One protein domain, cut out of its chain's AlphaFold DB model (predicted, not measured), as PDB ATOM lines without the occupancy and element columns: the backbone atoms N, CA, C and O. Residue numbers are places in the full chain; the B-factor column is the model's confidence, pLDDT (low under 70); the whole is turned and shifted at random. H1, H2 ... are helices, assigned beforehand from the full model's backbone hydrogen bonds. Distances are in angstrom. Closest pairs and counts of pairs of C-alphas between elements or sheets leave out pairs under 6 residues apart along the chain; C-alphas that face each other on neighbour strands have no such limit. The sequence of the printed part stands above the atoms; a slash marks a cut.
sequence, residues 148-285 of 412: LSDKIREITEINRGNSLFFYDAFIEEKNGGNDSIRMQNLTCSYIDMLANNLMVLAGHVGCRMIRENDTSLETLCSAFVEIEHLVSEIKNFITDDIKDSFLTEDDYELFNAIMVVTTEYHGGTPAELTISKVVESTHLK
ATOM      1  N   LEU A 148     266.433 282.019 108.724       81.69
ATOM      2  CA  LEU A 148     265.647 281.087 109.537       81.69
ATOM      3  C   LEU A 148     265.267 279.812 108.766       81.69
ATOM      4  O   LEU A 148     265.466 278.708 109.264       81.69
ATOM      5  N   SER A 149     264.754 279.966 107.543       80.50
ATOM      6  CA  SER A 149     264.306 278.851 106.691       80.50
ATOM      7  C   SER A 149     265.458 277.904 106.333       80.50
ATOM      8  O   SER A 149     265.318 276.682 106.407       80.50
ATOM      9  N   ASP A 150     266.629 278.460 106.010       83.38
ATOM     10  CA  ASP A 150     267.822 277.671 105.701       83.38
ATOM     11  C   ASP A 150     268.361 276.947 106.939       83.38
ATOM     12  O   ASP A 150     268.725 275.778 106.838       83.38
ATOM     13  N   LYS A 151     268.353 277.601 108.110       85.44
ATOM     14  CA  LYS A 151     268.821 277.005 109.370       85.44
ATOM     15  C   LYS A 151     267.942 275.859 109.845       85.44
ATOM     16  O   LYS A 151     268.458 274.831 110.270       85.44
ATOM     17  N   ILE A 152     266.625 276.012 109.738       84.25
ATOM     18  CA  ILE A 152     265.683 274.941 110.074       84.25
ATOM     19  C   ILE A 152     265.880 273.764 109.117       84.25
ATOM     20  O   ILE A 152     266.014 272.634 109.574       84.25
ATOM     21  N   ARG A 153     265.979 274.023 107.804       83.69
ATOM     22  CA  ARG A 153     266.236 272.975 106.807       83.69
ATOM     23  C   ARG A 153     267.517 272.198 107.109       83.69
ATOM     24  O   ARG A 153     267.477 270.976 107.129       83.69
ATOM     25  N   GLU A 154     268.618 272.907 107.344       88.62
ATOM     26  CA  GLU A 154     269.931 272.325 107.639       88.62
ATOM     27  C   GLU A 154     269.857 271.363 108.834       88.62
ATOM     28  O   GLU A 154     270.277 270.212 108.733       88.62
ATOM     29  N   ILE A 155     269.252 271.798 109.944       89.25
ATOM     30  CA  ILE A 155     269.149 270.976 111.156       89.25
ATOM     31  C   ILE A 155     268.216 269.781 110.938       89.25
ATOM     32  O   ILE A 155     268.532 268.674 111.372       89.25
ATOM     33  N   THR A 156     267.091 269.970 110.244       85.56
ATOM     34  CA  THR A 156     266.156 268.877 109.940       85.56
ATOM     35  C   THR A 156     266.789 267.825 109.027       85.56
ATOM     36  O   THR A 156     266.624 266.632 109.270       85.56
ATOM     37  N   GLU A 157     267.559 268.233 108.015       87.62
ATOM     38  CA  GLU A 157     268.276 267.316 107.117       87.62
ATOM     39  C   GLU A 157     269.369 266.526 107.853       87.62
ATOM     40  O   GLU A 157     269.461 265.309 107.677       87.62
ATOM     41  N   ILE A 158     270.141 267.185 108.726       89.44
ATOM     42  CA  ILE A 158     271.119 266.518 109.603       89.44
ATOM     43  C   ILE A 158     270.411 265.494 110.493       89.44
ATOM     44  O   ILE A 158     270.840 264.344 110.593       89.44
ATOM     45  N   ASN A 159     269.297 265.889 111.113       90.50
ATOM     46  CA  ASN A 159     268.568 265.015 112.018       90.50
ATOM     47  C   ASN A 159     267.979 263.791 111.303       90.50
ATOM     48  O   ASN A 159     268.037 262.682 111.837       90.50
ATOM     49  N   ARG A 160     267.463 263.973 110.082       89.19
ATOM     50  CA  ARG A 160     266.989 262.880 109.221       89.19
ATOM     51  C   ARG A 160     268.113 261.889 108.928       89.19
ATOM     52  O   ARG A 160     267.950 260.696 109.172       89.19
ATOM     53  N   GLY A 161     269.259 262.382 108.447       90.62
ATOM     54  CA  GLY A 161     270.411 261.535 108.120       90.62
ATOM     55  C   GLY A 161     270.889 260.720 109.320       90.62
ATOM     56  O   GLY A 161     271.099 259.513 109.214       90.62
ATOM     57  N   ASN A 162     270.970 261.357 110.485       91.81
ATOM     58  CA  ASN A 162     271.394 260.676 111.697       91.81
ATOM     59  C   ASN A 162     270.356 259.678 112.232       91.81
ATOM     60  O   ASN A 162     270.728 258.639 112.771       91.81
ATOM     61  N   SER A 163     269.062 259.976 112.086       93.50
ATOM     62  CA  SER A 163     267.979 259.070 112.488       93.50
ATOM     63  C   SER A 163     267.948 257.812 111.624       93.50
ATOM     64  O   SER A 163     267.790 256.718 112.159       93.50
ATOM     65  N   LEU A 164     268.177 257.948 110.313       93.38
ATOM     66  CA  LEU A 164     268.320 256.809 109.402       93.38
ATOM     67  C   LEU A 164     269.523 255.945 109.785       93.38
ATOM     68  O   LEU A 164     269.375 254.743 109.987       93.38
ATOM     69  N   PHE A 165     270.692 256.569 109.968       93.00
ATOM     70  CA  PHE A 165     271.904 255.864 110.384       93.00
ATOM     71  C   PHE A 165     271.706 255.108 111.703       93.00
ATOM     72  O   PHE A 165     272.084 253.942 111.815       93.00
ATOM     73  N   PHE A 166     271.092 255.758 112.694       95.00
ATOM     74  CA  PHE A 166     270.769 255.124 113.965       95.00
ATOM     75  C   PHE A 166     269.838 253.924 113.773       95.00
ATOM     76  O   PHE A 166     270.121 252.857 114.310       95.00
ATOM     77  N   TYR A 167     268.744 254.088 113.025       95.31
ATOM     78  CA  TYR A 167     267.758 253.029 112.827       95.31
ATOM     79  C   TYR A 167     268.383 251.790 112.177       95.31
ATOM     80  O   TYR A 167     268.229 250.686 112.701       95.31
ATOM     81  N   ASP A 168     269.151 251.974 111.102       93.00
ATOM     82  CA  ASP A 168     269.821 250.877 110.400       93.00
ATOM     83  C   ASP A 168     270.829 250.163 111.313       93.00
ATOM     84  O   ASP A 168     270.773 248.939 111.461       93.00
ATOM     85  N   ALA A 169     271.691 250.920 112.004       91.44
ATOM     86  CA  ALA A 169     272.686 250.364 112.922       91.44
ATOM     87  C   ALA A 169     272.046 249.637 114.119       91.44
ATOM     88  O   ALA A 169     272.538 248.597 114.561       91.44
ATOM     89  N   PHE A 170     270.940 250.167 114.647       93.88
ATOM     90  CA  PHE A 170     270.215 249.573 115.768       93.88
ATOM     91  C   PHE A 170     269.527 248.267 115.366       93.88
ATOM     92  O   PHE A 170     269.559 247.298 116.121       93.88
ATOM     93  N   ILE A 171     268.918 248.210 114.178       93.81
ATOM     94  CA  ILE A 171     268.278 246.994 113.663       93.81
ATOM     95  C   ILE A 171     269.311 245.921 113.311       93.81
ATOM     96  O   ILE A 171     269.092 244.750 113.628       93.81
ATOM     97  N   GLU A 172     270.431 246.303 112.694       91.44
ATOM     98  CA  GLU A 172     271.540 245.388 112.412       91.44
ATOM     99  C   GLU A 172     272.075 244.766 113.707       91.44
ATOM    100  O   GLU A 172     272.182 243.541 113.806       91.44
ATOM    101  N   GLU A 173     272.329 245.582 114.733       87.62
ATOM    102  CA  GLU A 173     272.799 245.082 116.024       87.62
ATOM    103  C   GLU A 173     271.729 244.231 116.723       87.62
ATOM    104  O   GLU A 173     272.042 243.138 117.185       87.62
ATOM    105  N   LYS A 174     270.457 244.655 116.739       87.62
ATOM    106  CA  LYS A 174     269.340 243.901 117.345       87.62
ATOM    107  C   LYS A 174     269.168 242.508 116.728       87.62
ATOM    108  O   LYS A 174     268.890 241.559 117.460       87.62
ATOM    109  N   ASN A 175     269.301 242.389 115.405       86.19
ATOM    110  CA  ASN A 175     269.070 241.139 114.669       86.19
ATOM    111  C   ASN A 175     270.326 240.266 114.523       86.19
ATOM    112  O   ASN A 175     270.200 239.068 114.270       86.19
ATOM    113  N   GLY A 176     271.515 240.860 114.637       79.75
ATOM    114  CA  GLY A 176     272.803 240.183 114.531       79.75
ATOM    115  C   GLY A 176     273.381 239.814 115.896       79.75
ATOM    116  O   GLY A 176     273.148 238.715 116.395       79.75
ATOM    117  N   GLY A 177     274.177 240.726 116.468       70.44
ATOM    118  CA  GLY A 177     274.952 240.493 117.696       70.44
ATOM    119  C   GLY A 177     274.118 240.523 118.979       70.44
ATOM    120  O   GLY A 177     274.339 239.719 119.883       70.44
ATOM    121  N   ASN A 178     273.123 241.408 119.025       79.69
ATOM    122  CA  ASN A 178     272.267 241.686 120.172       79.69
ATOM    123  C   ASN A 178     273.065 241.995 121.458       79.69
ATOM    124  O   ASN A 178     272.680 241.592 122.561       79.69
ATOM    125  N   ASP A 179     274.185 242.711 121.320       79.81
ATOM    126  CA  ASP A 179     274.986 243.168 122.453       79.81
ATOM    127  C   ASP A 179     274.242 244.292 123.188       79.81
ATOM    128  O   ASP A 179     274.077 245.404 122.680       79.81
ATOM    129  N   SER A 180     273.805 244.013 124.420       80.62
ATOM    130  CA  SER A 180     273.022 244.961 125.223       80.62
ATOM    131  C   SER A 180     273.765 246.275 125.496       80.62
ATOM    132  O   SER A 180     273.133 247.325 125.618       80.62
ATOM    133  N   ILE A 181     275.097 246.242 125.553       78.12
ATOM    134  CA  ILE A 181     275.938 247.412 125.818       78.12
ATOM    135  C   ILE A 181     276.124 248.228 124.543       78.12
ATOM    136  O   ILE A 181     276.034 249.456 124.576       78.12
ATOM    137  N   ARG A 182     276.302 247.570 123.394       81.88
ATOM    138  CA  ARG A 182     276.314 248.272 122.104       81.88
ATOM    139  C   ARG A 182     274.965 248.928 121.815       81.88
ATOM    140  O   ARG A 182     274.936 250.080 121.392       81.88
ATOM    141  N   MET A 183     273.868 248.241 122.127       87.75
ATOM    142  CA  MET A 183     272.511 248.783 122.022       87.75
ATOM    143  C   MET A 183     272.315 250.002 122.932       87.75
ATOM    144  O   MET A 183     271.832 251.029 122.462       87.75
ATOM    145  N   GLN A 184     272.781 249.945 124.189       88.69
ATOM    146  CA  GLN A 184     272.815 251.116 125.077       88.69
ATOM    147  C   GLN A 184     273.568 252.286 124.442       88.69
ATOM    148  O   GLN A 184     273.039 253.391 124.393       88.69
ATOM    149  N   ASN A 185     274.790 252.052 123.962       86.38
ATOM    150  CA  ASN A 185     275.629 253.115 123.413       86.38
ATOM    151  C   ASN A 185     274.979 253.772 122.192       86.38
ATOM    152  O   ASN A 185     274.981 254.999 122.099       86.38
ATOM    153  N   LEU A 186     274.383 252.981 121.292       90.75
ATOM    154  CA  LEU A 186     273.638 253.494 120.141       90.75
ATOM    155  C   LEU A 186     272.460 254.371 120.587       90.75
ATOM    156  O   LEU A 186     272.322 255.496 120.111       90.75
ATOM    157  N   THR A 187     271.628 253.888 121.516       92.25
ATOM    158  CA  THR A 187     270.439 254.625 121.975       92.25
ATOM    159  C   THR A 187     270.798 255.887 122.753       92.25
ATOM    160  O   THR A 187     270.218 256.936 122.488       92.25
ATOM    161  N   CYS A 188     271.765 255.829 123.673       90.69
ATOM    162  CA  CYS A 188     272.219 257.007 124.417       90.69
ATOM    163  C   CYS A 188     272.809 258.062 123.474       90.69
ATOM    164  O   CYS A 188     272.392 259.215 123.532       90.69
ATOM    165  N   SER A 189     273.682 257.656 122.543       89.81
ATOM    166  CA  SER A 189     274.281 258.579 121.568       89.81
ATOM    167  C   SER A 189     273.221 259.245 120.689       89.81
ATOM    168  O   SER A 189     273.333 260.426 120.368       89.81
ATOM    169  N   TYR A 190     272.173 258.509 120.310       92.69
ATOM    170  CA  TYR A 190     271.065 259.063 119.537       92.69
ATOM    171  C   TYR A 190     270.230 260.070 120.339       92.69
ATOM    172  O   TYR A 190     269.911 261.139 119.817       92.69
ATOM    173  N   ILE A 191     269.922 259.776 121.609       91.44
ATOM    174  CA  ILE A 191     269.222 260.708 122.509       91.44
ATOM    175  C   ILE A 191     270.035 261.998 122.687       91.44
ATOM    176  O   ILE A 191     269.490 263.087 122.505       91.44
ATOM    177  N   ASP A 192     271.333 261.885 122.978       89.38
ATOM    178  CA  ASP A 192     272.226 263.037 123.156       89.38
ATOM    179  C   ASP A 192     272.304 263.891 121.892       89.38
ATOM    180  O   ASP A 192     272.217 265.120 121.928       89.38
ATOM    181  N   MET A 193     272.440 263.245 120.739       90.12
ATOM    182  CA  MET A 193     272.496 263.930 119.456       90.12
ATOM    183  C   MET A 193     271.181 264.648 119.129       90.12
ATOM    184  O   MET A 193     271.210 265.797 118.680       90.12
ATOM    185  N   LEU A 194     270.028 264.013 119.367       90.81
ATOM    186  CA  LEU A 194     268.722 264.653 119.204       90.81
ATOM    187  C   LEU A 194     268.590 265.877 120.110       90.81
ATOM    188  O   LEU A 194     268.166 266.935 119.644       90.81
ATOM    189  N   ALA A 195     268.977 265.755 121.379       90.19
ATOM    190  CA  ALA A 195     268.939 266.857 122.331       90.19
ATOM    191  C   ALA A 195     269.827 268.030 121.883       90.19
ATOM    192  O   ALA A 195     269.376 269.177 121.887       90.19
ATOM    193  N   ASN A 196     271.040 267.747 121.404       89.56
ATOM    194  CA  ASN A 196     271.962 268.753 120.880       89.56
ATOM    195  C   ASN A 196     271.411 269.468 119.639       89.56
ATOM    196  O   ASN A 196     271.381 270.700 119.586       89.56
ATOM    197  N   ASN A 197     270.916 268.713 118.656       90.19
ATOM    198  CA  ASN A 197     270.307 269.284 117.453       90.19
ATOM    199  C   ASN A 197     269.084 270.147 117.802       90.19
ATOM    200  O   ASN A 197     268.900 271.234 117.247       90.19
ATOM    201  N   LEU A 198     268.272 269.696 118.761       90.44
ATOM    202  CA  LEU A 198     267.106 270.428 119.233       90.44
ATOM    203  C   LEU A 198     267.498 271.710 119.967       90.44
ATOM    204  O   LEU A 198     266.837 272.727 119.788       90.44
ATOM    205  N   MET A 199     268.574 271.695 120.756       89.31
ATOM    206  CA  MET A 199     269.100 272.884 121.432       89.31
ATOM    207  C   MET A 199     269.502 273.967 120.420       89.31
ATOM    208  O   MET A 199     269.158 275.140 120.589       89.31
ATOM    209  N   VAL A 200     270.178 273.581 119.332       89.50
ATOM    210  CA  VAL A 200     270.538 274.510 118.249       89.50
ATOM    211  C   VAL A 200     269.278 275.053 117.569       89.50
ATOM    212  O   VAL A 200     269.135 276.269 117.407       89.50
ATOM    213  N   LEU A 201     268.325 274.180 117.232       89.31
ATOM    214  CA  LEU A 201     267.064 274.565 116.596       89.31
ATOM    215  C   LEU A 201     266.234 275.511 117.480       89.31
ATOM    216  O   LEU A 201     265.754 276.546 117.013       89.31
ATOM    217  N   ALA A 202     266.116 275.194 118.769       89.69
ATOM    218  CA  ALA A 202     265.420 276.005 119.760       89.69
ATOM    219  C   ALA A 202     266.036 277.404 119.873       89.69
ATOM    220  O   ALA A 202     265.293 278.380 119.958       89.69
ATOM    221  N   GLY A 203     267.364 277.530 119.776       87.75
ATOM    222  CA  GLY A 203     268.051 278.822 119.741       87.75
ATOM    223  C   GLY A 203     267.708 279.680 118.514       87.75
ATOM    224  O   GLY A 203     267.611 280.904 118.628       87.75
ATOM    225  N   HIS A 204     267.479 279.062 117.353       87.50
ATOM    226  CA  HIS A 204     267.083 279.779 116.135       87.50
ATOM    227  C   HIS A 204     265.613 280.214 116.141       87.50
ATOM    228  O   HIS A 204     265.295 281.284 115.619       87.50
ATOM    229  N   VAL A 205     264.734 279.407 116.738       87.12
ATOM    230  CA  VAL A 205     263.281 279.643 116.766       87.12
ATOM    231  C   VAL A 205     262.847 280.452 117.996       87.12
ATOM    232  O   VAL A 205     261.869 281.188 117.927       87.12
ATOM    233  N   GLY A 206     263.596 280.387 119.097       86.62
ATOM    234  CA  GLY A 206     263.264 281.037 120.369       86.62
ATOM    235  C   GLY A 206     262.468 280.153 121.333       86.62
ATOM    236  O   GLY A 206     261.737 280.681 122.165       86.62
ATOM    237  N   CYS A 207     262.585 278.827 121.219       88.62
ATOM    238  CA  CYS A 207     261.946 277.875 122.132       88.62
ATOM    239  C   CYS A 207     262.793 277.647 123.398       88.62
ATOM    240  O   CYS A 207     263.999 277.906 123.418       88.62
ATOM    241  N   ARG A 208     262.168 277.130 124.462       85.31
ATOM    242  CA  ARG A 208     262.854 276.781 125.718       85.31
ATOM    243  C   ARG A 208     263.904 275.685 125.517       85.31
ATOM    244  O   ARG A 208     263.640 274.697 124.855       85.31
ATOM    245  N   MET A 209     265.067 275.799 126.151       79.44
ATOM    246  CA  MET A 209     266.084 274.744 126.072       79.44
ATOM    247  C   MET A 209     265.676 273.510 126.887       79.44
ATOM    248  O   MET A 209     265.233 273.631 128.033       79.44
ATOM    249  N   ILE A 210     265.872 272.326 126.313       74.94
ATOM    250  CA  ILE A 210     265.679 271.042 126.987       74.94
ATOM    251  C   ILE A 210     266.969 270.646 127.720       74.94
ATOM    252  O   ILE A 210     268.063 270.838 127.199       74.94
ATOM    253  N   ARG A 211     266.854 270.099 128.939       67.44
ATOM    254  CA  ARG A 211     268.000 269.530 129.670       67.44
ATOM    255  C   ARG A 211     268.249 268.091 129.208       67.44
ATOM    256  O   ARG A 211     267.331 267.277 129.263       67.44
ATOM    257  N   GLU A 212     269.480 267.784 128.813       60.62
ATOM    258  CA  GLU A 212     269.886 266.501 128.206       60.62
ATOM    259  C   GLU A 212     269.598 265.279 129.098       60.62
ATOM    260  O   GLU A 212     269.041 264.289 128.639       60.62
ATOM    261  N   ASN A 213     269.879 265.369 130.401       58.69
ATOM    262  CA  ASN A 213     269.999 264.172 131.245       58.69
ATOM    263  C   ASN A 213     268.677 263.508 131.684       58.69
ATOM    264  O   ASN A 213     268.692 262.332 132.043       58.69
ATOM    265  N   ASP A 214     267.547 264.222 131.628       65.25
ATOM    266  CA  ASP A 214     266.246 263.730 132.127       65.25
ATOM    267  C   ASP A 214     265.138 263.744 131.065       65.25
ATOM    268  O   ASP A 214     263.972 263.486 131.370       65.25
ATOM    269  N   THR A 215     265.471 264.060 129.813       84.31
ATOM    270  CA  THR A 215     264.457 264.158 128.761       84.31
ATOM    271  C   THR A 215     264.292 262.826 128.050       84.31
ATOM    272  O   THR A 215     265.262 262.191 127.647       84.31
ATOM    273  N   SER A 216     263.042 262.393 127.904       89.56
ATOM    274  CA  SER A 216     262.720 261.160 127.195       89.56
ATOM    275  C   SER A 216     262.823 261.322 125.685       89.56
ATOM    276  O   SER A 216     262.565 262.402 125.141       89.56
ATOM    277  N   LEU A 217     263.130 260.220 125.001       90.12
ATOM    278  CA  LEU A 217     263.184 260.176 123.543       90.12
ATOM    279  C   LEU A 217     261.863 260.655 122.907       90.12
ATOM    280  O   LEU A 217     261.892 261.430 121.954       90.12
ATOM    281  N   GLU A 218     260.709 260.300 123.491       90.50
ATOM    282  CA  GLU A 218     259.394 260.775 123.027       90.50
ATOM    283  C   GLU A 218     259.299 262.304 123.052       90.50
ATOM    284  O   GLU A 218     258.793 262.912 122.109       90.50
ATOM    285  N   THR A 219     259.788 262.932 124.123       90.75
ATOM    286  CA  THR A 219     259.735 264.389 124.281       90.75
ATOM    287  C   THR A 219     260.633 265.078 123.258       90.75
ATOM    288  O   THR A 219     260.228 266.091 122.691       90.75
ATOM    289  N   LEU A 220     261.814 264.518 122.980       90.62
ATOM    290  CA  LEU A 220     262.729 265.043 121.964       90.62
ATOM    291  C   LEU A 220     262.120 264.958 120.560       90.62
ATOM    292  O   LEU A 220     262.052 265.971 119.865       90.62
ATOM    293  N   CYS A 221     261.616 263.786 120.163       89.50
ATOM    294  CA  CYS A 221     260.961 263.604 118.866       89.50
ATOM    295  C   CYS A 221     259.724 264.506 118.726       89.50
ATOM    296  O   CYS A 221     259.560 265.183 117.710       89.50
ATOM    297  N   SER A 222     258.895 264.585 119.773       89.50
ATOM    298  CA  SER A 222     257.722 265.469 119.796       89.50
ATOM    299  C   SER A 222     258.126 266.934 119.648       89.50
ATOM    300  O   SER A 222     257.504 267.662 118.885       89.50
ATOM    301  N   ALA A 223     259.196 267.375 120.311       90.94
ATOM    302  CA  ALA A 223     259.674 268.749 120.213       90.94
ATOM    303  C   ALA A 223     260.105 269.130 118.786       90.94
ATOM    304  O   ALA A 223     259.780 270.228 118.336       90.94
ATOM    305  N   PHE A 224     260.781 268.236 118.056       88.81
ATOM    306  CA  PHE A 224     261.117 268.471 116.644       88.81
ATOM    307  C   PHE A 224     259.871 268.641 115.774       88.81
ATOM    308  O   PHE A 224     259.795 269.588 114.991       88.81
ATOM    309  N   VAL A 225     258.887 267.758 115.950       88.12
ATOM    310  CA  VAL A 225     257.607 267.814 115.231       88.12
ATOM    311  C   VAL A 225     256.835 269.093 115.564       88.12
ATOM    312  O   VAL A 225     256.336 269.773 114.673       88.12
ATOM    313  N   GLU A 226     256.765 269.465 116.841       90.25
ATOM    314  CA  GLU A 226     256.065 270.669 117.284       90.25
ATOM    315  C   GLU A 226     256.709 271.950 116.742       90.25
ATOM    316  O   GLU A 226     255.991 272.858 116.322       90.25
ATOM    317  N   ILE A 227     258.047 272.035 116.727       88.94
ATOM    318  CA  ILE A 227     258.760 273.178 116.138       88.94
ATOM    319  C   ILE A 227     258.486 273.259 114.635       88.94
ATOM    320  O   ILE A 227     258.236 274.351 114.126       88.94
ATOM    321  N   GLU A 228     258.518 272.132 113.927       84.06
ATOM    322  CA  GLU A 228     258.231 272.093 112.493       84.06
ATOM    323  C   GLU A 228     256.813 272.584 112.197       84.06
ATOM    324  O   GLU A 228     256.637 273.537 111.434       84.06
ATOM    325  N   HIS A 229     255.818 272.020 112.883       83.94
ATOM    326  CA  HIS A 229     254.427 272.424 112.731       83.94
ATOM    327  C   HIS A 229     254.222 273.895 113.076       83.94
ATOM    328  O   HIS A 229     253.468 274.591 112.394       83.94
ATOM    329  N   LEU A 230     254.901 274.395 114.109       85.31
ATOM    330  CA  LEU A 230     254.861 275.810 114.440       85.31
ATOM    331  C   LEU A 230     255.390 276.656 113.281       85.31
ATOM    332  O   LEU A 230     254.734 277.609 112.879       85.31
ATOM    333  N   VAL A 231     256.551 276.314 112.726       79.88
ATOM    334  CA  VAL A 231     257.172 277.060 111.623       79.88
ATOM    335  C   VAL A 231     256.298 277.018 110.365       79.88
ATOM    336  O   VAL A 231     256.129 278.049 109.709       79.88
ATOM    337  N   SER A 232     255.691 275.868 110.062       78.56
ATOM    338  CA  SER A 232     254.723 275.727 108.967       78.56
ATOM    339  C   SER A 232     253.479 276.599 109.199       78.56
ATOM    340  O   SER A 232     253.049 277.328 108.309       78.56
ATOM    341  N   GLU A 233     252.941 276.650 110.420       78.69
ATOM    342  CA  GLU A 233     251.816 277.538 110.746       78.69
ATOM    343  C   GLU A 233     252.205 279.021 110.686       78.69
ATOM    344  O   GLU A 233     251.399 279.845 110.260       78.69
ATOM    345  N   ILE A 234     253.441 279.378 111.051       76.06
ATOM    346  CA  ILE A 234     253.964 280.750 110.963       76.06
ATOM    347  C   ILE A 234     253.992 281.249 109.518       76.06
ATOM    348  O   ILE A 234     253.717 282.426 109.280       76.06
ATOM    349  N   LYS A 235     254.224 280.366 108.541       70.75
ATOM    350  CA  LYS A 235     254.083 280.700 107.118       70.75
ATOM    351  C   LYS A 235     252.702 281.279 106.798       70.75
ATOM    352  O   LYS A 235     252.602 282.238 106.044       70.75
ATOM    353  N   ASN A 236     251.632 280.775 107.412       67.12
ATOM    354  CA  ASN A 236     250.279 281.289 107.162       67.12
ATOM    355  C   ASN A 236     250.085 282.744 107.634       67.12
ATOM    356  O   ASN A 236     249.108 283.389 107.253       67.12
ATOM    357  N   PHE A 237     251.010 283.277 108.438       63.72
ATOM    358  CA  PHE A 237     251.020 284.670 108.883       63.72
ATOM    359  C   PHE A 237     251.901 285.581 108.025       63.72
ATOM    360  O   PHE A 237     251.819 286.802 108.174       63.72
ATOM    361  N   ILE A 238     252.764 285.023 107.166       58.06
ATOM    362  CA  ILE A 238     253.845 285.767 106.518       58.06
ATOM    363  C   ILE A 238     254.026 285.302 105.072       58.06
ATOM    364  O   ILE A 238     254.287 284.136 104.803       58.06
ATOM    365  N   THR A 239     253.929 286.232 104.125       52.22
ATOM    366  CA  THR A 239     254.111 285.958 102.695       52.22
ATOM    367  C   THR A 239     255.549 285.529 102.351       52.22
ATOM    368  O   THR A 239     256.485 286.318 102.476       52.22
ATOM    369  N   ASP A 240     255.646 284.280 101.879       53.22
ATOM    370  CA  ASP A 240     256.460 283.747 100.767       53.22
ATOM    371  C   ASP A 240     257.890 283.187 100.957       53.22
ATOM    372  O   ASP A 240     258.371 282.539 100.030       53.22
ATOM    373  N   ASP A 241     258.539 283.263 102.128       59.38
ATOM    374  CA  ASP A 241     259.944 282.788 102.268       59.38
ATOM    375  C   ASP A 241     260.139 281.448 103.037       59.38
ATOM    376  O   ASP A 241     261.270 280.978 103.209       59.38
ATOM    377  N   ILE A 242     259.066 280.786 103.501       62.50
ATOM    378  CA  ILE A 242     259.139 279.515 104.262       62.50
ATOM    379  C   ILE A 242     258.557 278.347 103.437       62.50
ATOM    380  O   ILE A 242     257.470 278.456 102.859       62.50
ATOM    381  N   LYS A 243     259.282 277.216 103.368       63.72
ATOM    382  CA  LYS A 243     258.798 275.967 102.737       63.72
ATOM    383  C   LYS A 243     257.559 275.425 103.469       63.72
ATOM    384  O   LYS A 243     257.413 275.643 104.661       63.72
ATOM    385  N   ASP A 244     256.673 274.724 102.754       62.50
ATOM    386  CA  ASP A 244     255.419 274.184 103.326       62.50
ATOM    387  C   ASP A 244     255.645 273.184 104.463       62.50
ATOM    388  O   ASP A 244     254.900 273.185 105.440       62.50
ATOM    389  N   SER A 245     256.674 272.352 104.329       71.69
ATOM    390  CA  SER A 245     257.081 271.393 105.344       71.69
ATOM    391  C   SER A 245     258.576 271.134 105.233       71.69
ATOM    392  O   SER A 245     259.123 271.086 104.123       71.69
ATOM    393  N   PHE A 246     259.237 270.970 106.374       74.31
ATOM    394  CA  PHE A 246     260.630 270.507 106.418       74.31
ATOM    395  C   PHE A 246     260.725 269.001 106.691       74.31
ATOM    396  O   PHE A 246     261.731 268.386 106.326       74.31
ATOM    397  N   LEU A 247     259.667 268.420 107.267       78.50
ATOM    398  CA  LEU A 247     259.524 266.985 107.505       78.50
ATOM    399  C   LEU A 247     258.628 266.340 106.438       78.50
ATOM    400  O   LEU A 247     257.629 266.914 106.002       78.50
ATOM    401  N   THR A 248     258.982 265.144 105.992       81.69
ATOM    402  CA  THR A 248     258.151 264.305 105.121       81.69
ATOM    403  C   THR A 248     257.358 263.304 105.956       81.69
ATOM    404  O   THR A 248     257.677 263.078 107.120       81.69
ATOM    405  N   GLU A 249     256.330 262.686 105.371       83.50
ATOM    406  CA  GLU A 249     255.596 261.578 106.008       83.50
ATOM    407  C   GLU A 249     256.555 260.464 106.464       83.50
ATOM    408  O   GLU A 249     256.497 260.037 107.615       83.50
ATOM    409  N   ASP A 250     257.539 260.135 105.622       84.81
ATOM    410  CA  ASP A 250     258.612 259.184 105.931       84.81
ATOM    411  C   ASP A 250     259.411 259.550 107.197       84.81
ATOM    412  O   ASP A 250     259.851 258.662 107.923       84.81
ATOM    413  N   ASP A 251     259.600 260.840 107.505       85.94
ATOM    414  CA  ASP A 251     260.309 261.253 108.724       85.94
ATOM    415  C   ASP A 251     259.487 260.966 109.981       85.94
ATOM    416  O   ASP A 251     260.026 260.535 111.003       85.94
ATOM    417  N   TYR A 252     258.171 261.186 109.912       85.81
ATOM    418  CA  TYR A 252     257.256 260.848 111.003       85.81
ATOM    419  C   TYR A 252     257.214 259.337 111.226       85.81
ATOM    420  O   TYR A 252     257.233 258.874 112.370       85.81
ATOM    421  N   GLU A 253     257.181 258.563 110.142       89.62
ATOM    422  CA  GLU A 253     257.260 257.105 110.201       89.62
ATOM    423  C   GLU A 253     258.588 256.637 110.792       89.62
ATOM    424  O   GLU A 253     258.582 255.771 111.666       89.62
ATOM    425  N   LEU A 254     259.709 257.250 110.403       91.62
ATOM    426  CA  LEU A 254     261.031 256.935 110.936       91.62
ATOM    427  C   LEU A 254     261.128 257.222 112.438       91.62
ATOM    428  O   LEU A 254     261.586 256.361 113.189       91.62
ATOM    429  N   PHE A 255     260.668 258.389 112.903       90.06
ATOM    430  CA  PHE A 255     260.646 258.686 114.337       90.06
ATOM    431  C   PHE A 255     259.781 257.686 115.100       90.06
ATOM    432  O   PHE A 255     260.213 257.167 116.129       90.06
ATOM    433  N   ASN A 256     258.597 257.351 114.583       91.38
ATOM    434  CA  ASN A 256     257.742 256.338 115.196       91.38
ATOM    435  C   ASN A 256     258.407 254.956 115.210       91.38
ATOM    436  O   ASN A 256     258.372 254.277 116.235       91.38
ATOM    437  N   ALA A 257     259.050 254.550 114.115       93.06
ATOM    438  CA  ALA A 257     259.763 253.283 114.025       93.06
ATOM    439  C   ALA A 257     260.891 253.218 115.059       93.06
ATOM    440  O   ALA A 257     260.961 252.252 115.815       93.06
ATOM    441  N   ILE A 258     261.708 254.270 115.167       94.00
ATOM    442  CA  ILE A 258     262.766 254.395 116.174       94.00
ATOM    443  C   ILE A 258     262.194 254.290 117.591       94.00
ATOM    444  O   ILE A 258     262.696 253.500 118.393       94.00
ATOM    445  N   MET A 259     261.124 255.029 117.897       92.12
ATOM    446  CA  MET A 259     260.459 254.970 119.202       92.12
ATOM    447  C   MET A 259     259.993 253.551 119.532       92.12
ATOM    448  O   MET A 259     260.238 253.067 120.636       92.12
ATOM    449  N   VAL A 260     259.352 252.867 118.583       91.94
ATOM    450  CA  VAL A 260     258.847 251.503 118.769       91.94
ATOM    451  C   VAL A 260     259.999 250.535 119.008       91.94
ATOM    452  O   VAL A 260     260.013 249.857 120.032       91.94
ATOM    453  N   VAL A 261     261.000 250.494 118.127       93.06
ATOM    454  CA  VAL A 261     262.054 249.469 118.200       93.06
ATOM    455  C   VAL A 261     262.943 249.630 119.430       93.06
ATOM    456  O   VAL A 261     263.376 248.623 119.997       93.06
ATOM    457  N   THR A 262     263.189 250.871 119.863       91.94
ATOM    458  CA  THR A 262     263.972 251.173 121.070       91.94
ATOM    459  C   THR A 262     263.185 250.885 122.342       91.94
ATOM    460  O   THR A 262     263.720 250.247 123.250       91.94
ATOM    461  N   THR A 263     261.904 251.263 122.393       91.06
ATOM    462  CA  THR A 263     261.026 250.974 123.537       91.06
ATOM    463  C   THR A 263     260.785 249.474 123.683       91.06
ATOM    464  O   THR A 263     260.877 248.944 124.785       91.06
ATOM    465  N   GLU A 264     260.545 248.755 122.584       89.44
ATOM    466  CA  GLU A 264     260.444 247.291 122.593       89.44
ATOM    467  C   GLU A 264     261.710 246.637 123.143       89.44
ATOM    468  O   GLU A 264     261.638 245.644 123.867       89.44
ATOM    469  N   TYR A 265     262.878 247.177 122.787       90.06
ATOM    470  CA  TYR A 265     264.141 246.629 123.246       90.06
ATOM    471  C   TYR A 265     264.354 246.891 124.736       90.06
ATOM    472  O   TYR A 265     264.559 245.946 125.494       90.06
ATOM    473  N   HIS A 266     264.339 248.149 125.168       88.50
ATOM    474  CA  HIS A 266     264.673 248.526 126.545       88.50
ATOM    475  C   HIS A 266     263.530 248.272 127.540       88.50
ATOM    476  O   HIS A 266     263.776 248.154 128.741       88.50
ATOM    477  N   GLY A 267     262.306 248.091 127.043       83.62
ATOM    478  CA  GLY A 267     261.099 247.916 127.840       83.62
ATOM    479  C   GLY A 267     260.583 249.230 128.434       83.62
ATOM    480  O   GLY A 267     261.292 250.232 128.502       83.62
ATOM    481  N   GLY A 268     259.332 249.209 128.899       81.94
ATOM    482  CA  GLY A 268     258.646 250.386 129.441       81.94
ATOM    483  C   GLY A 268     257.807 251.114 128.393       81.94
ATOM    484  O   GLY A 268     257.362 250.516 127.411       81.94
ATOM    485  N   THR A 269     257.545 252.396 128.635       85.94
ATOM    486  CA  THR A 269     256.803 253.269 127.717       85.94
ATOM    487  C   THR A 269     257.728 254.259 126.997       85.94
ATOM    488  O   THR A 269     258.779 254.614 127.535       85.94
ATOM    489  N   PRO A 270     257.333 254.770 125.814       81.44
ATOM    490  CA  PRO A 270     258.069 255.815 125.088       81.44
ATOM    491  C   PRO A 270     258.456 257.026 125.959       81.44
ATOM    492  O   PRO A 270     259.556 257.571 125.840       81.44
ATOM    493  N   ALA A 271     257.573 257.399 126.889       83.56
ATOM    494  CA  ALA A 271     257.747 258.523 127.803       83.56
ATOM    495  C   ALA A 271     258.824 258.285 128.871       83.56
ATOM    496  O   ALA A 271     259.354 259.248 129.421       83.56
ATOM    497  N   GLU A 272     259.140 257.027 129.179       85.69
ATOM    498  CA  GLU A 272     260.105 256.630 130.213       85.69
ATOM    499  C   GLU A 272     261.516 256.422 129.654       85.69
ATOM    500  O   GLU A 272     262.463 256.270 130.426       85.69
ATOM    501  N   LEU A 273     261.677 256.417 128.326       88.62
ATOM    502  CA  LEU A 273     262.939 256.112 127.660       88.62
ATOM    503  C   LEU A 273     263.913 257.303 127.718       88.62
ATOM    504  O   LEU A 273     264.093 258.040 126.750       88.62
ATOM    505  N   THR A 274     264.519 257.507 128.887       90.50
ATOM    506  CA  THR A 274     265.625 258.448 129.133       90.50
ATOM    507  C   THR A 274     266.970 257.722 129.103       90.50
ATOM    508  O   THR A 274     267.019 256.499 129.234       90.50
ATOM    509  N   ILE A 275     268.084 258.460 129.018       87.69
ATOM    510  CA  ILE A 275     269.444 257.885 129.106       87.69
ATOM    511  C   ILE A 275     269.594 257.027 130.364       87.69
ATOM    512  O   ILE A 275     270.046 255.886 130.294       87.69
ATOM    513  N   SER A 276     269.140 257.540 131.510       86.81
ATOM    514  CA  SER A 276     269.198 256.805 132.776       86.81
ATOM    515  C   SER A 276     268.396 255.503 132.716       86.81
ATOM    516  O   SER A 276     268.855 254.478 133.219       86.81
ATOM    517  N   LYS A 277     267.229 255.507 132.055       88.06
ATOM    518  CA  LYS A 277     266.413 254.298 131.907       88.06
ATOM    519  C   LYS A 277     267.041 253.278 130.964       88.06
ATOM    520  O   LYS A 277     267.000 252.083 131.248       88.06
ATOM    521  N   VAL A 278     267.652 253.741 129.877       89.06
ATOM    522  CA  VAL A 278     268.411 252.897 128.946       89.06
ATOM    523  C   VAL A 278     269.544 252.201 129.704       89.06
ATOM    524  O   VAL A 278     269.616 250.973 129.674       89.06
ATOM    525  N   VAL A 279     270.344 252.947 130.472       86.06
ATOM    526  CA  VAL A 279     271.430 252.397 131.303       86.06
ATOM    527  C   VAL A 279     270.906 251.385 132.330       86.06
ATOM    528  O   VAL A 279     271.450 250.287 132.445       86.06
ATOM    529  N   GLU A 280     269.826 251.707 133.048       85.75
ATOM    530  CA  GLU A 280     269.209 250.797 134.022       85.75
ATOM    531  C   GLU A 280     268.720 249.497 133.358       85.75
ATOM    532  O   GLU A 280     268.983 248.400 133.856       85.75
ATOM    533  N   SER A 281     268.035 249.607 132.215       87.12
ATOM    534  CA  SER A 281     267.510 248.458 131.471       87.12
ATOM    535  C   SER A 281     268.628 247.547 130.968       87.12
ATOM    536  O   SER A 281     268.522 246.323 131.063       87.12
ATOM    537  N   THR A 282     269.727 248.127 130.486       84.94
ATOM    538  CA  THR A 282     270.890 247.380 130.019       84.94
ATOM    539  C   THR A 282     271.580 246.692 131.179       84.94
ATOM    540  O   THR A 282     271.844 245.498 131.092       84.94
ATOM    541  N   HIS A 283     271.781 247.389 132.298       77.31
ATOM    542  CA  HIS A 283     272.315 246.776 133.509       77.31
ATOM    543  C   HIS A 283     271.455 245.585 133.962       77.31
ATOM    544  O   HIS A 283     271.986 244.511 134.236       77.31
ATOM    545  N   LEU A 284     270.125 245.720 133.962       77.06
ATOM    546  CA  LEU A 284     269.219 244.618 134.288       77.06
ATOM    547  C   LEU A 284     269.338 243.453 133.294       77.06
ATOM    548  O   LEU A 284     269.371 242.303 133.720       77.06
ATOM    549  N   LYS A 285     269.412 243.719 131.986       78.25
ATOM    550  CA  LYS A 285     269.578 242.677 130.956       78.25
ATOM    551  C   LYS A 285     270.894 241.932 131.100       78.25
ATOM    552  O   LYS A 285     270.894 240.702 131.053       78.25
TER     553      LYS A 285
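AT A GLANCE: This is residues 148 to 285 of the 412 residues of an uncharacterized protein of Aeromonas hydrophila subsp. hydrophila (UniProt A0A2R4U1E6). A long helical hairpin, H1 and H2, makes one layer, and the shorter hairpin H3 and H4 packs over it, drawn out lengthwise, with residues 217 to 221 of H3 meeting residues 255 to 259 of H4; these four form a bundle, helices gathered together. H5 packs beside H2, away from H1. The printed part has 138 residues, with five named helices, H1 to H5 in chain order, and no named strand: it is all helix. It is compact, with a radius of gyration of the C-alphas of 15.8 A, and spans 54 by 27 by 20 A.

HOW THE PARTS SIT: Start with H1, residues 148 to 175, which touches H2, residues 180 to 205, at a shallow tilt of 8 degrees, opposite ways; the closest C-alphas, of Ile 155 and Asn 197, are 6.6 A apart. H2 touches H3, residues 217 to 235, at a shallow tilt of 26 degrees, with C-alphas 191 and 217 closest at 6.1 A. With residues 160 to 167 alone H1 touches H4, residues 249 to 266, at a steep tilt of 41 degrees; C-alphas 167 and 258 are closest, 6.2 A. H3 and H4 only just touch, with 3 pairs of C-alphas within 8 A, the closest being 221 and 255 at 6.7 A. With residues 180 to 191 alone H2 touches H5, residues 275 to 285, with C-alphas 188 and 275 closest at 5.5 A. H1 and H5 are apart. In H1 to H5 every O i to N i+4 pair is within hydrogen-bond range.

IN THESE COORDINATES: Find C-alpha 148 at (265.647, 281.087, 109.537); from there H1 runs 40.4 A. H2 measures 37.0 A, H3 27.8 A and H4 26.0 A. H5 ends at C-alpha 285, (269.578, 242.677, 130.956).

THE WHOLE: The C-alphas of Thr 239 and Leu 284 are the two farthest apart, 54.2 A. The printed part has no cut. The links H2 to H3 and H3 to H4 are long. Look at residues 211 to 214 and 236 to 244 for pLDDT under 70.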